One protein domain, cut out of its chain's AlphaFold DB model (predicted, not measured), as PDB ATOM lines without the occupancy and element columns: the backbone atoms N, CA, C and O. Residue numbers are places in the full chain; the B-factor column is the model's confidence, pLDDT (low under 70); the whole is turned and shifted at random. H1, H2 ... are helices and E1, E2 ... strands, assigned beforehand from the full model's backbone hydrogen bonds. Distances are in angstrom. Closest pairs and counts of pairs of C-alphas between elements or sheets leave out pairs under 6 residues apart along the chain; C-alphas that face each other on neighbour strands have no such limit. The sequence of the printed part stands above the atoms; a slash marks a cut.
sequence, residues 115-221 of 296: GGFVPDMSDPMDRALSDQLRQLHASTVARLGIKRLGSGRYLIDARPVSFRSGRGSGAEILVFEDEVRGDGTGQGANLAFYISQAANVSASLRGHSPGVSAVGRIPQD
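This is residues 115 to 221 of the 296 residues of the protein "Hypothetical protein" of Polarella glacialis (UniProt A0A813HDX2). A strongly twisted sheet of four strands has the longest helix, H3, over one face, while H1 stands beside the strands and its residues 129 to 133 pack on the first residues of H3, 191 to 195. Short H2 also packs on H3, and H4 lies far out beyond the end of H3. The 107 printed residues include four named helices and four named strands, in the order H1 H2 E1 E2 E3 E4 H3 H4, a mixed class. The antiparallel sheet E1 E2 E3 E4 is a meander, each strand the antiparallel neighbour of the one before. The whole is compact, with a radius of gyration of the C-alphas of 15.0 A and spans of 46 by 33 by 24 A.

The strands are E1, residues 146 to 150, 12.3 A; E2, 153 to 156; E3, 159 to 165, 19.5 A; and E4, 173 to 177, 13.3 A. H3, residues 191 to 205, is 20.9 A long and ends at C-alpha 205 (-72.358, 3.693, 36.013). H1, residues 124 to 135, 17.0 A, begins at C-alpha 124 (-61.315, -12.282, 12.623). H2 is residues 138 to 143 and H4 residues 214 to 217.

Hairpin E1 and E2 has N 147 and O 155 within hydrogen-bond range at 2.9 A, hairpin E2 and E3 N 161 and O 154 at 2.8 A, and hairpin E3 and E4 N 162 and O 176 at 2.8 A. H3 is over E2, at a height over the sheet of 9.3 A, along the strands at 13 degrees on the local plane. H1 stands at the sheet's level, 3.0 A. Its residues 129 to 133 touch H3, closest C-alphas Gln 132 and Ala 192, 5.9 A, at a steep tilt of 52 degrees. H2 touches H3, closest C-alphas Thr 140 and Ala 199, 6.1 A, about perpendicular at 76 degrees. H3 and H4 are only just apart, closest C-alphas 8.3 A. Every O i to N i+4 pair is within hydrogen-bond range in H1 and H3, 1 of 2 in H2, and H4 is too short for one.

The C-alphas farthest apart, Ser 169 and Asp 221, are 49.6 A apart. The printed part has no cut. The link E4 to H3 is long, 13 residues. Confidence is under 70 at residues 115, 170, 181 to 186, 207 to 217 and 220 to 221.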
ATOM      1  N   GLY A 115     -62.645   4.390  22.924       65.00
ATOM      2  CA  GLY A 115     -61.658   4.411  24.010       65.00
ATOM      3  C   GLY A 115     -60.193   4.173  23.597       65.00
ATOM      4  O   GLY A 115     -59.411   3.728  24.433       65.00
ATOM      5  N   GLY A 116     -59.816   4.435  22.338       81.12
ATOM      6  CA  GLY A 116     -58.453   4.201  21.838       81.12
ATOM      7  C   GLY A 116     -58.156   2.761  21.393       81.12
ATOM      8  O   GLY A 116     -56.995   2.426  21.167       81.12
ATOM      9  N   PHE A 117     -59.171   1.906  21.249       89.69
ATOM     10  CA  PHE A 117     -59.022   0.566  20.676       89.69
ATOM     11  C   PHE A 117     -58.636   0.637  19.190       89.69
ATOM     12  O   PHE A 117     -59.399   1.151  18.382       89.69
ATOM     13  N   VAL A 118     -57.483   0.093  18.803       92.19
ATOM     14  CA  VAL A 118     -57.085  -0.025  17.391       92.19
ATOM     15  C   VAL A 118     -57.295  -1.476  16.949       92.19
ATOM     16  O   VAL A 118     -56.557  -2.340  17.430       92.19
ATOM     17  N   PRO A 119     -58.291  -1.770  16.092       92.12
ATOM     18  CA  PRO A 119     -58.544  -3.130  15.640       92.12
ATOM     19  C   PRO A 119     -57.478  -3.607  14.658       92.12
ATOM     20  O   PRO A 119     -57.123  -2.909  13.707       92.12
ATOM     21  N   ASP A 120     -57.019  -4.835  14.851       94.19
ATOM     22  CA  ASP A 120     -56.224  -5.570  13.883       94.19
ATOM     23  C   ASP A 120     -57.157  -6.272  12.889       94.19
ATOM     24  O   ASP A 120     -57.715  -7.332  13.164       94.19
ATOM     25  N   MET A 121     -57.339  -5.689  11.704       92.88
ATOM     26  CA  MET A 121     -58.271  -6.218  10.697       92.88
ATOM     27  C   MET A 121     -57.853  -7.583  10.121       92.88
ATOM     28  O   MET A 121     -58.647  -8.201   9.399       92.88
ATOM     29  N   SER A 122     -56.638  -8.060  10.427       94.25
ATOM     30  CA  SER A 122     -56.189  -9.416  10.099       94.25
ATOM     31  C   SER A 122     -56.763 -10.476  11.050       94.25
ATOM     32  O   SER A 122     -56.961 -11.618  10.633       94.25
ATOM     33  N   ASP A 123     -57.111 -10.095  12.284       93.50
ATOM     34  CA  ASP A 123     -57.727 -10.975  13.274       93.50
ATOM     35  C   ASP A 123     -59.260 -11.006  13.067       93.50
ATOM     36  O   ASP A 123     -59.926  -9.964  13.135       93.50
ATOM     37  N   PRO A 124     -59.868 -12.181  12.804       93.06
ATOM     38  CA  PRO A 124     -61.315 -12.282  12.623       93.06
ATOM     39  C   PRO A 124     -62.101 -11.854  13.873       93.06
ATOM     40  O   PRO A 124     -63.224 -11.364  13.740       93.06
ATOM     41  N   MET A 125     -61.518 -11.994  15.069       95.06
ATOM     42  CA  MET A 125     -62.150 -11.589  16.326       95.06
ATOM     43  C   MET A 125     -62.225 -10.064  16.444       95.06
ATOM     44  O   MET A 125     -63.281  -9.523  16.777       95.06
ATOM     45  N   ASP A 126     -61.141  -9.363  16.097       95.50
ATOM     46  CA  ASP A 126     -61.088  -7.896  16.075       95.50
ATOM     47  C   ASP A 126     -62.049  -7.325  15.027       95.50
ATOM     48  O   ASP A 126     -62.727  -6.326  15.285       95.50
ATOM     49  N   ARG A 127     -62.152  -7.972  13.857       94.94
ATOM     50  CA  ARG A 127     -63.096  -7.572  12.805       94.94
ATOM     51  C   ARG A 127     -64.538  -7.665  13.291       94.94
ATOM     52  O   ARG A 127     -65.274  -6.686  13.204       94.94
ATOM     53  N   ALA A 128     -64.919  -8.803  13.865       94.75
ATOM     54  CA  ALA A 128     -66.267  -8.994  14.375       94.75
ATOM     55  C   ALA A 128     -66.586  -8.056  15.547       94.75
ATOM     56  O   ALA A 128     -67.672  -7.480  15.588       94.75
ATOM     57  N   LEU A 129     -65.638  -7.828  16.465       95.62
ATOM     58  CA  LEU A 129     -65.786  -6.827  17.522       95.62
ATOM     59  C   LEU A 129     -66.007  -5.429  16.934       95.62
ATOM     60  O   LEU A 129     -66.910  -4.714  17.360       95.62
ATOM     61  N   SER A 130     -65.228  -5.058  15.918       95.12
ATOM     62  CA  SER A 130     -65.363  -3.776  15.219       95.12
ATOM     63  C   SER A 130     -66.718  -3.633  14.527       95.12
ATOM     64  O   SER A 130     -67.292  -2.546  14.522       95.12
ATOM     65  N   ASP A 131     -67.257  -4.717  13.969       94.81
ATOM     66  CA  ASP A 131     -68.597  -4.739  13.379       94.81
ATOM     67  C   ASP A 131     -69.679  -4.503  14.439       94.81
ATOM     68  O   ASP A 131     -70.565  -3.675  14.229       94.81
ATOM     69  N   GLN A 132     -69.575  -5.149  15.605       95.62
ATOM     70  CA  GLN A 132     -70.511  -4.933  16.716       95.62
ATOM     71  C   GLN A 132     -70.421  -3.508  17.277       95.62
ATOM     72  O   GLN A 132     -71.438  -2.861  17.523       95.62
ATOM     73  N   LEU A 133     -69.210  -2.966  17.427       94.81
ATOM     74  CA  LEU A 133     -69.011  -1.596  17.905       94.81
ATOM     75  C   LEU A 133     -69.555  -0.548  16.927       94.81
ATOM     76  O   LEU A 133     -70.023   0.500  17.367       94.81
ATOM     77  N   ARG A 134     -69.539  -0.825  15.618       93.94
ATOM     78  CA  ARG A 134     -70.141   0.050  14.599       93.94
ATOM     79  C   ARG A 134     -71.665   0.111  14.681       93.94
ATOM     80  O   ARG A 134     -72.232   1.138  14.319       93.94
ATOM     81  N   GLN A 135     -72.313  -0.944  15.169       94.38
ATOM     82  CA  GLN A 135     -73.767  -0.979  15.365       94.38
ATOM     83  C   GLN A 135     -74.211  -0.193  16.608       94.38
ATOM     84  O   GLN A 135     -75.357   0.246  16.692       94.38
ATOM     85  N   LEU A 136     -73.309   0.022  17.572       92.25
ATOM     86  CA  LEU A 136     -73.591   0.813  18.764       92.25
ATOM     87  C   LEU A 136     -73.483   2.323  18.510       92.25
ATOM     88  O   LEU A 136     -72.693   2.823  17.706       92.25
ATOM     89  N   HIS A 137     -74.244   3.091  19.289       91.38
ATOM     90  CA  HIS A 137     -74.230   4.544  19.201       91.38
ATOM     91  C   HIS A 137     -72.842   5.129  19.524       91.38
ATOM     92  O   HIS A 137     -72.295   4.900  20.608       91.38
ATOM     93  N   ALA A 138     -72.332   5.986  18.629       88.94
ATOM     94  CA  ALA A 138     -71.872   7.314  19.039       88.94
ATOM     95  C   ALA A 138     -71.070   7.412  20.351       88.94
ATOM     96  O   ALA A 138     -69.919   6.996  20.524       88.94
ATOM     97  N   SER A 139     -71.787   8.023  21.280       88.50
ATOM     98  CA  SER A 139     -71.388   8.353  22.634       88.50
ATOM     99  C   SER A 139     -71.141   7.140  23.522       88.50
ATOM    100  O   SER A 139     -70.345   7.228  24.450       88.50
ATOM    101  N   THR A 140     -71.800   6.008  23.274       89.38
ATOM    102  CA  THR A 140     -71.670   4.817  24.122       89.38
ATOM    103  C   THR A 140     -70.350   4.111  23.864       89.38
ATOM    104  O   THR A 140     -69.624   3.798  24.802       89.38
ATOM    105  N   VAL A 141     -69.991   3.980  22.590       92.06
ATOM    106  CA  VAL A 141     -68.717   3.409  22.143       92.06
ATOM    107  C   VAL A 141     -67.526   4.211  22.680       92.06
ATOM    108  O   VAL A 141     -66.561   3.630  23.155       92.06
ATOM    109  N   ALA A 142     -67.607   5.546  22.694       89.25
ATOM    110  CA  ALA A 142     -66.538   6.401  23.225       89.25
ATOM    111  C   ALA A 142     -66.294   6.230  24.738       89.25
ATOM    112  O   ALA A 142     -65.219   6.561  25.232       89.25
ATOM    113  N   ARG A 143     -67.294   5.743  25.482       88.69
ATOM    114  CA  ARG A 143     -67.212   5.533  26.936       88.69
ATOM    115  C   ARG A 143     -66.776   4.124  27.314       88.69
ATOM    116  O   ARG A 143     -66.262   3.947  28.416       88.69
ATOM    117  N   LEU A 144     -66.999   3.163  26.425       92.38
ATOM    118  CA  LEU A 144     -66.621   1.774  26.619       92.38
ATOM    119  C   LEU A 144     -65.092   1.662  26.557       92.38
ATOM    120  O   LEU A 144     -64.475   2.000  25.547       92.38
ATOM    121  N   GLY A 145     -64.471   1.234  27.653       93.25
ATOM    122  CA  GLY A 145     -63.026   1.064  27.730       93.25
ATOM    123  C   GLY A 145     -62.623  -0.293  27.172       93.25
ATOM    124  O   GLY A 145     -62.691  -1.280  27.897       93.25
ATOM    125  N   ILE A 146     -62.204  -0.354  25.907       95.69
ATOM    126  CA  ILE A 146     -61.764  -1.601  25.265       95.69
ATOM    127  C   ILE A 146     -60.255  -1.571  25.052       95.69
ATOM    128  O   ILE A 146     -59.718  -0.645  24.450       95.69
ATOM    129  N   LYS A 147     -59.566  -2.623  25.498       95.75
ATOM    130  CA  LYS A 147     -58.133  -2.818  25.263       95.75
ATOM    131  C   LYS A 147     -57.853  -4.244  24.803       95.75
ATOM    132  O   LYS A 147     -58.260  -5.200  25.455       95.75
ATOM    133  N   ARG A 148     -57.112  -4.397  23.704       95.56
ATOM    134  CA  ARG A 148     -56.646  -5.707  23.229       95.56
ATOM    135  C   ARG A 148     -55.487  -6.195  24.100       95.56
ATOM    136  O   ARG A 148     -54.531  -5.453  24.322       95.56
ATOM    137  N   LEU A 149     -55.579  -7.425  24.601       95.31
ATOM    138  CA  LEU A 149     -54.527  -8.083  25.390       95.31
ATOM    139  C   LEU A 149     -53.758  -9.126  24.564       95.31
ATOM    140  O   LEU A 149     -52.606  -9.432  24.862       95.31
ATOM    141  N   GLY A 150     -54.387  -9.675  23.526       93.31
ATOM    142  CA  GLY A 150     -53.799 -10.611  22.571       93.31
ATOM    143  C   GLY A 150     -54.862 -11.121  21.601       93.31
ATOM    144  O   GLY A 150     -56.007 -10.675  21.659       93.31
ATOM    145  N   SER A 151     -54.506 -12.065  20.729       92.38
ATOM    146  CA  SER A 151     -55.497 -12.668  19.830       92.38
ATOM    147  C   SER A 151     -56.590 -13.367  20.640       92.38
ATOM    148  O   SER A 151     -56.297 -14.159  21.542       92.38
ATOM    149  N   GLY A 152     -57.841 -12.991  20.374       93.94
ATOM    150  CA  GLY A 152     -59.008 -13.483  21.100       93.94
ATOM    151  C   GLY A 152     -59.072 -13.098  22.583       93.94
ATOM    152  O   GLY A 152     -59.876 -13.686  23.294       93.94
ATOM    153  N   ARG A 153     -58.260 -12.157  23.089       96.38
ATOM    154  CA  ARG A 153     -58.303 -11.719  24.499       96.38
ATOM    155  C   ARG A 153     -58.363 -10.205  24.623       96.38
ATOM    156  O   ARG A 153     -57.513  -9.490  24.084       96.38
ATOM    157  N   TYR A 154     -59.320  -9.723  25.404       97.00
ATOM    158  CA  TYR A 154     -59.640  -8.306  25.529       97.00
ATOM    159  C   TYR A 154     -59.906  -7.935  26.983       97.00
ATOM    160  O   TYR A 154     -60.240  -8.770  27.814       97.00
ATOM    161  N   LEU A 155     -59.765  -6.653  27.281       96.06
ATOM    162  CA  LEU A 155     -60.199  -6.036  28.521       96.06
ATOM    163  C   LEU A 155     -61.336  -5.075  28.171       96.06
ATOM    164  O   LEU A 155     -61.112  -4.135  27.407       96.06
ATOM    165  N   ILE A 156     -62.536  -5.316  28.695       95.88
ATOM    166  CA  ILE A 156     -63.734  -4.509  28.428       95.88
ATOM    167  C   ILE A 156     -64.218  -3.913  29.749       95.88
ATOM    168  O   ILE A 156     -64.635  -4.643  30.641       95.88
ATOM    169  N   ASP A 157     -64.139  -2.590  29.891       93.00
ATOM    170  CA  ASP A 157     -64.417  -1.855  31.134       93.00
ATOM    171  C   ASP A 157     -63.726  -2.484  32.359       93.00
ATOM    172  O   ASP A 157     -64.350  -2.736  33.388       93.00
ATOM    173  N   ALA A 158     -62.425  -2.763  32.221       91.19
ATOM    174  CA  ALA A 158     -61.589  -3.431  33.224       91.19
ATOM    175  C   ALA A 158     -61.933  -4.905  33.528       91.19
ATOM    176  O   ALA A 158     -61.319  -5.478  34.420       91.19
ATOM    177  N   ARG A 159     -62.830  -5.549  32.766       94.19
ATOM    178  CA  ARG A 159     -63.097  -6.994  32.864       94.19
ATOM    179  C   ARG A 159     -62.312  -7.768  31.800       94.19
ATOM    180  O   ARG A 159     -62.470  -7.458  30.613       94.19
ATOM    181  N   PRO A 160     -61.458  -8.739  32.169       95.19
ATOM    182  CA  PRO A 160     -60.755  -9.567  31.196       95.19
ATOM    183  C   PRO A 160     -61.701 -10.611  30.599       95.19
ATOM    184  O   PRO A 160     -62.384 -11.348  31.313       95.19
ATOM    185  N   VAL A 161     -61.731 -10.661  29.271       96.06
ATOM    186  CA  VAL A 161     -62.585 -11.563  28.508       96.06
ATOM    187  C   VAL A 161     -61.814 -12.254  27.390       96.06
ATOM    188  O   VAL A 161     -60.954 -11.662  26.730       96.06
ATOM    189  N   SER A 162     -62.189 -13.498  27.129       95.81
ATOM    190  CA  SER A 162     -61.690 -14.317  26.033       95.81
ATOM    191  C   SER A 162     -62.798 -14.572  25.012       95.81
ATOM    192  O   SER A 162     -63.898 -15.001  25.360       95.81
ATOM    193  N   PHE A 163     -62.511 -14.339  23.735       95.50
ATOM    194  CA  PHE A 163     -63.403 -14.629  22.617       95.50
ATOM    195  C   PHE A 163     -63.064 -15.986  22.019       95.50
ATOM    196  O   PHE A 163     -61.897 -16.333  21.831       95.50
ATOM    197  N   ARG A 164     -64.095 -16.766  21.705       93.81
ATOM    198  CA  ARG A 164     -63.953 -18.077  21.073       93.81
ATOM    199  C   ARG A 164     -65.001 -18.222  19.986       93.81
ATOM    200  O   ARG A 164     -66.153 -17.843  20.180       93.81
ATOM    201  N   SER A 165     -64.619 -18.807  18.858       92.44
ATOM    202  CA  SER A 165     -65.592 -19.201  17.842       92.44
ATOM    203  C   SER A 165     -66.445 -20.344  18.388       92.44
ATOM    204  O   SER A 165     -65.924 -21.355  18.865       92.44
ATOM    205  N   GLY A 166     -67.761 -20.172  18.337       86.88
ATOM    206  CA  GLY A 166     -68.734 -21.208  18.629       86.88
ATOM    207  C   GLY A 166     -68.619 -22.360  17.634       86.88
ATOM    208  O   GLY A 166     -68.166 -22.196  16.504       86.88
ATOM    209  N   ARG A 167     -69.036 -23.557  18.060       81.56
ATOM    210  CA  ARG A 167     -69.008 -24.775  17.229       81.56
ATOM    211  C   ARG A 167     -70.201 -24.890  16.257       81.56
ATOM    212  O   ARG A 167     -70.372 -25.939  15.646       81.56
ATOM    213  N   GLY A 168     -71.046 -23.860  16.157       76.56
ATOM    214  CA  GLY A 168     -72.249 -23.848  15.318       76.56
ATOM    215  C   GLY A 168     -71.967 -23.597  13.831       76.56
ATOM    216  O   GLY A 168     -70.881 -23.161  13.461       76.56
ATOM    217  N   SER A 169     -72.959 -23.860  12.967       70.50
ATOM    218  CA  SER A 169     -72.846 -23.653  11.508       70.50
ATOM    219  C   SER A 169     -72.801 -22.178  11.090       70.50
ATOM    220  O   SER A 169     -72.391 -21.866   9.974       70.50
ATOM    221  N   GLY A 170     -73.177 -21.266  11.986       68.62
ATOM    222  CA  GLY A 170     -72.803 -19.862  11.921       68.62
ATOM    223  C   GLY A 170     -71.628 -19.654  12.861       68.62
ATOM    224  O   GLY A 170     -71.719 -20.045  14.022       68.62
ATOM    225  N   ALA A 171     -70.535 -19.071  12.367       80.88
ATOM    226  CA  ALA A 171     -69.340 -18.729  13.140       80.88
ATOM    227  C   ALA A 171     -69.636 -17.620  14.173       80.88
ATOM    228  O   ALA A 171     -69.117 -16.509  14.101       80.88
ATOM    229  N   GLU A 172     -70.530 -17.910  15.108       92.12
ATOM    230  CA  GLU A 172     -70.905 -17.046  16.210       92.12
ATOM    231  C   GLU A 172     -69.716 -16.923  17.156       92.12
ATOM    232  O   GLU A 172     -69.065 -17.913  17.489       92.12
ATOM    233  N   ILE A 173     -69.413 -15.705  17.589       94.69
ATOM    234  CA  ILE A 173     -68.351 -15.473  18.563       94.69
ATOM    235  C   ILE A 173     -68.977 -15.431  19.946       94.69
ATOM    236  O   ILE A 173     -69.894 -14.650  20.211       94.69
ATOM    237  N   LEU A 174     -68.445 -16.279  20.818       95.31
ATOM    238  CA  LEU A 174     -68.821 -16.379  22.215       95.31
ATOM    239  C   LEU A 174     -67.762 -15.706  23.090       95.31
ATOM    240  O   LEU A 174     -66.561 -15.816  22.835       95.31
ATOM    241  N   VAL A 175     -68.221 -15.032  24.136       95.75
ATOM    242  CA  VAL A 175     -67.423 -14.279  25.102       95.75
ATOM    243  C   VAL A 175     -67.431 -15.012  26.434       95.75
ATOM    244  O   VAL A 175     -68.490 -15.374  26.945       95.75
ATOM    245  N   PHE A 176     -66.247 -15.217  26.997       94.19
ATOM    246  CA  PHE A 176     -66.028 -15.851  28.291       94.19
ATOM    247  C   PHE A 176     -65.314 -14.854  29.199       94.19
ATOM    248  O   PHE A 176     -64.317 -14.269  28.784       94.19
ATOM    249  N   GLU A 177     -65.807 -14.648  30.417       93.94
ATOM    250  CA  GLU A 177     -65.125 -13.812  31.409       93.94
ATOM    251  C   GLU A 177     -64.081 -14.648  32.157       93.94
ATOM    252  O   GLU A 177     -64.405 -15.693  32.718       93.94
ATOM    253  N   ASP A 178     -62.823 -14.203  32.163       89.06
ATOM    254  CA  ASP A 178     -61.706 -15.020  32.662       89.06
ATOM    255  C   ASP A 178     -61.631 -15.060  34.208       89.06
ATOM    256  O   ASP A 178     -61.009 -15.956  34.782       89.06
ATOM    257  N   GLU A 179     -62.255 -14.099  34.898       81.31
ATOM    258  CA  GLU A 179     -62.190 -13.947  36.365       81.31
ATOM    259  C   GLU A 179     -63.307 -14.668  37.129       81.31
ATOM    260  O   GLU A 179     -63.203 -14.852  38.347       81.31
ATOM    261  N   VAL A 180     -64.354 -15.131  36.443       73.88
ATOM    262  CA  VAL A 180     -65.451 -15.866  37.078       73.88
ATOM    263  C   VAL A 180     -64.995 -17.306  37.296       73.88
ATOM    264  O   VAL A 180     -65.196 -18.190  36.466       73.88
ATOM    265  N   ARG A 181     -64.323 -17.544  38.429       58.38
ATOM    266  CA  ARG A 181     -63.922 -18.877  38.910       58.38
ATOM    267  C   ARG A 181     -65.144 -19.673  39.379       58.38
ATOM    268  O   ARG A 181     -65.293 -19.955  40.561       58.38
ATOM    269  N   GLY A 182     -66.021 -20.007  38.448       55.31
ATOM    270  CA  GLY A 182     -67.096 -20.970  38.621       55.31
ATOM    271  C   GLY A 182     -67.069 -21.870  37.404       55.31
ATOM    272  O   GLY A 182     -67.315 -21.396  36.304       55.31
ATOM    273  N   ASP A 183     -66.675 -23.120  37.621       47.53
ATOM    274  CA  ASP A 183     -66.912 -24.293  36.784       47.53
ATOM    275  C   ASP A 183     -66.645 -24.069  35.287       47.53
ATOM    276  O   ASP A 183     -67.455 -23.490  34.570       47.53
ATOM    277  N   GLY A 184     -65.505 -24.567  34.786       52.91
ATOM    278  CA  GLY A 184     -64.991 -24.411  33.409       52.91
ATOM    279  C   GLY A 184     -65.906 -24.846  32.244       52.91
ATOM    280  O   GLY A 184     -65.443 -24.979  31.114       52.91
ATOM    281  N   THR A 185     -67.189 -25.057  32.511       58.75
ATOM    282  CA  THR A 185     -68.340 -25.169  31.614       58.75
ATOM    283  C   THR A 185     -69.136 -23.865  31.468       58.75
ATOM    284  O   THR A 185     -70.257 -23.914  30.963       58.75
ATOM    285  N   GLY A 186     -68.607 -22.716  31.909       67.38
ATOM    286  CA  GLY A 186     -69.262 -21.413  31.757       67.38
ATOM    287  C   GLY A 186     -69.845 -21.237  30.352       67.38
ATOM    288  O   GLY A 186     -69.129 -21.343  29.356       67.38
ATOM    289  N   GLN A 187     -71.161 -21.039  30.263       83.31
ATOM    290  CA  GLN A 187     -71.833 -20.789  28.994       83.31
ATOM    291  C   GLN A 187     -71.340 -19.444  28.458       83.31
ATOM    292  O   GLN A 187     -71.609 -18.400  29.051       83.31
ATOM    293  N   GLY A 188     -70.577 -19.472  27.365       89.62
ATOM    294  CA  GLY A 188     -70.125 -18.250  26.709       89.62
ATOM    295  C   GLY A 188     -71.323 -17.421  26.248       89.62
ATOM    296  O   GLY A 188     -72.289 -17.964  25.712       89.62
ATOM    297  N   ALA A 189     -71.265 -16.109  26.453       93.81
ATOM    298  CA  ALA A 189     -72.305 -15.191  26.004       93.81
ATOM    299  C   ALA A 189     -72.092 -14.816  24.531       93.81
ATOM    300  O   ALA A 189     -70.956 -14.694  24.081       93.81
ATOM    301  N   ASN A 190     -73.161 -14.571  23.773       94.75
ATOM    302  CA  ASN A 190     -73.042 -14.025  22.418       94.75
ATOM    303  C   ASN A 190     -72.338 -12.650  22.442       94.75
ATOM    304  O   ASN A 190     -72.678 -11.793  23.263       94.75
ATOM    305  N   LEU A 191     -71.392 -12.418  21.524       95.38
ATOM    306  CA  LEU A 191     -70.612 -11.175  21.455       95.38
ATOM    307  C   LEU A 191     -71.473  -9.910  21.341       95.38
ATOM    308  O   LEU A 191     -71.226  -8.942  22.059       95.38
ATOM    309  N   ALA A 192     -72.484  -9.903  20.470       95.31
ATOM    310  CA  ALA A 192     -73.359  -8.746  20.278       95.31
ATOM    311  C   ALA A 192     -74.122  -8.415  21.568       95.31
ATOM    312  O   ALA A 192     -74.150  -7.266  22.016       95.31
ATOM    313  N   PHE A 193     -74.680  -9.449  22.207       95.75
ATOM    314  CA  PHE A 193     -75.394  -9.309  23.473       95.75
ATOM    315  C   PHE A 193     -74.470  -8.782  24.577       95.75
ATOM    316  O   PHE A 193     -74.793  -7.778  25.215       95.75
ATOM    317  N   TYR A 194     -73.291  -9.385  24.740       96.75
ATOM    318  CA  TYR A 194     -72.312  -8.988  25.750       96.75
ATOM    319  C   TYR A 194     -71.884  -7.522  25.600       96.75
ATOM    320  O   TYR A 194     -71.899  -6.758  26.565       96.75
ATOM    321  N   ILE A 195     -71.552  -7.096  24.378       96.56
ATOM    322  CA  ILE A 195     -71.123  -5.721  24.094       96.56
ATOM    323  C   ILE A 195     -72.256  -4.721  24.362       96.56
ATOM    324  O   ILE A 195     -72.008  -3.667  24.951       96.56
ATOM    325  N   SER A 196     -73.502  -5.064  24.021       95.75
ATOM    326  CA  SER A 196     -74.672  -4.235  24.341       95.75
ATOM    327  C   SER A 196     -74.897  -4.097  25.855       95.75
ATOM    328  O   SER A 196     -75.169  -3.001  26.356       95.75
ATOM    329  N   GLN A 197     -74.712  -5.184  26.607       95.50
ATOM    330  CA  GLN A 197     -74.849  -5.193  28.059       95.50
ATOM    331  C   GLN A 197     -73.746  -4.359  28.712       95.50
ATOM    332  O   GLN A 197     -74.044  -3.488  29.529       95.50
ATOM    333  N   ALA A 198     -72.486  -4.569  28.320       95.00
ATOM    334  CA  ALA A 198     -71.352  -3.795  28.812       95.00
ATOM    335  C   ALA A 198     -71.543  -2.294  28.539       95.00
ATOM    336  O   ALA A 198     -71.373  -1.469  29.434       95.00
ATOM    337  N   ALA A 199     -72.006  -1.945  27.338       93.12
ATOM    338  CA  ALA A 199     -72.362  -0.586  26.954       93.12
ATOM    339  C   ALA A 199     -73.448   0.035  27.857       93.12
ATOM    340  O   ALA A 199     -73.295   1.173  28.314       93.12
ATOM    341  N   ASN A 200     -74.518  -0.705  28.159       91.56
ATOM    342  CA  ASN A 200     -75.598  -0.243  29.036       91.56
ATOM    343  C   ASN A 200     -75.140  -0.073  30.491       91.56
ATOM    344  O   ASN A 200     -75.509   0.907  31.150       91.56
ATOM    345  N   VAL A 201     -74.308  -0.991  30.988       91.19
ATOM    346  CA  VAL A 201     -73.697  -0.900  32.321       91.19
ATOM    347  C   VAL A 201     -72.777   0.316  32.395       91.19
ATOM    348  O   VAL A 201     -72.927   1.133  33.300       91.19
ATOM    349  N   SER A 202     -71.899   0.506  31.409       88.94
ATOM    350  CA  SER A 202     -71.008   1.668  31.309       88.94
ATOM    351  C   SER A 202     -71.781   2.991  31.299       88.94
ATOM    352  O   SER A 202     -71.451   3.927  32.033       88.94
ATOM    353  N   ALA A 203     -72.869   3.065  30.523       85.44
ATOM    354  CA  ALA A 203     -73.742   4.235  30.494       85.44
ATOM    355  C   ALA A 203     -74.416   4.491  31.853       85.44
ATOM    356  O   ALA A 203     -74.500   5.641  32.285       85.44
ATOM    357  N   SER A 204     -74.850   3.433  32.540       82.88
ATOM    358  CA  SER A 204     -75.528   3.531  33.837       82.88
ATOM    359  C   SER A 204     -74.584   3.930  34.966       82.88
ATOM    360  O   SER A 204     -74.917   4.818  35.746       82.88
ATOM    361  N   LEU A 205     -73.380   3.355  35.016       81.25
ATOM    362  CA  LEU A 205     -72.358   3.693  36.013       81.25
ATOM    363  C   LEU A 205     -71.893   5.146  35.900       81.25
ATOM    364  O   LEU A 205     -71.560   5.768  36.903       81.25
ATOM    365  N   ARG A 206     -71.908   5.709  34.689       77.12
ATOM    366  CA  ARG A 206     -71.577   7.119  34.462       77.12
ATOM    367  C   ARG A 206     -72.780   8.053  34.626       77.12
ATOM    368  O   ARG A 206     -72.632   9.238  34.359       77.12
ATOM    369  N   GLY A 207     -73.962   7.560  35.004       66.12
ATOM    370  CA  GLY A 207     -75.165   8.383  35.192       66.12
ATOM    371  C   GLY A 207     -75.807   8.890  33.892       66.12
ATOM    372  O   GLY A 207     -76.519   9.890  33.903       66.12
ATOM    373  N   HIS A 208     -75.553   8.234  32.759       61.34
ATOM    374  CA  HIS A 208     -75.974   8.685  31.425       61.34
ATOM    375  C   HIS A 208     -77.007   7.773  30.742       61.34
ATOM    376  O   HIS A 208     -77.297   7.986  29.563       61.34
ATOM    377  N   SER A 209     -77.579   6.767  31.414       59.44
ATOM    378  CA  SER A 209     -78.677   6.005  30.804       59.44
ATOM    379  C   SER A 209     -79.973   6.833  30.762       59.44
ATOM    380  O   SER A 209     -80.317   7.514  31.741       59.44
ATOM    381  N   PRO A 210     -80.706   6.802  29.632       56.53
ATOM    382  CA  PRO A 210     -82.041   7.383  29.549       56.53
ATOM    383  C   PRO A 210     -82.919   6.792  30.660       56.53
ATOM    384  O   PRO A 210     -83.043   5.577  30.761       56.53
ATOM    385  N   GLY A 211     -83.483   7.641  31.522       63.16
ATOM    386  CA  GLY A 211     -84.340   7.212  32.637       63.16
ATOM    387  C   GLY A 211     -83.666   7.101  34.011       63.16
ATOM    388  O   GLY A 211     -84.364   6.898  35.000       63.16
ATOM    389  N   VAL A 212     -82.346   7.297  34.130       56.44
ATOM    390  CA  VAL A 212     -81.699   7.383  35.453       56.44
ATOM    391  C   VAL A 212     -82.069   8.698  36.138       56.44
ATOM    392  O   VAL A 212     -81.955   9.770  35.532       56.44
ATOM    393  N   SER A 213     -82.515   8.612  37.399       56.84
ATOM    394  CA  SER A 213     -82.935   9.775  38.193       56.84
ATOM    395  C   SER A 213     -81.811  10.810  38.293       56.84
ATOM    396  O   SER A 213     -80.630  10.464  38.233       56.84
ATOM    397  N   ALA A 214     -82.155  12.087  38.477       62.69
ATOM    398  CA  ALA A 214     -81.171  13.165  38.612       62.69
ATOM    399  C   ALA A 214     -80.102  12.865  39.687       62.69
ATOM    400  O   ALA A 214     -78.933  13.189  39.502       62.69
ATOM    401  N   VAL A 215     -80.473  12.142  40.751       61.50
ATOM    402  CA  VAL A 215     -79.576  11.688  41.831       61.50
ATOM    403  C   VAL A 215     -78.550  10.654  41.340       61.50
ATOM    404  O   VAL A 215     -77.425  10.583  41.833       61.50
ATOM    405  N   GLY A 216     -78.912   9.852  40.339       62.94
ATOM    406  CA  GLY A 216     -78.035   8.928  39.616       62.94
ATOM    407  C   GLY A 216     -76.919   9.600  38.815       62.94
ATOM    408  O   GLY A 216     -75.903   8.966  38.552       62.94
ATOM    409  N   ARG A 217     -77.097  10.877  38.453       67.38
ATOM    410  CA  ARG A 217     -76.150  11.645  37.628       67.38
ATOM    411  C   ARG A 217     -75.093  12.388  38.434       67.38
ATOM    412  O   ARG A 217     -74.103  12.829  37.865       67.38
ATOM    413  N   ILE A 218     -75.316  12.551  39.736       71.00
ATOM    414  CA  ILE A 218     -74.385  13.238  40.629       71.00
ATOM    415  C   ILE A 218     -73.184  12.303  40.861       71.00
ATOM    416  O   ILE A 218     -73.406  11.183  41.341       71.00
ATOM    417  N   PRO A 219     -71.946  12.724  40.530       71.06
ATOM    418  CA  PRO A 219     -70.725  11.966  40.806       71.06
ATOM    419  C   PRO A 219     -70.669  11.501  42.265       71.06
ATOM    420  O   PRO A 219     -71.136  12.213  43.151       71.06
ATOM    421  N   GLN A 220     -70.152  10.299  42.541       68.00
ATOM    422  CA  GLN A 220     -70.192   9.728  43.898       68.00
ATOM    423  C   GLN A 220     -69.481  10.591  44.950       68.00
ATOM    424  O   GLN A 220     -69.922  10.632  46.092       68.00
ATOM    425  N   ASP A 221     -68.437  11.306  44.550       65.44
ATOM    426  CA  ASP A 221     -67.703  12.299  45.334       65.44
ATOM    427  C   ASP A 221     -68.514  13.575  45.622       65.44
ATOM    428  O   ASP A 221     -68.281  14.239  46.628       65.44
TER     429      ASP A 221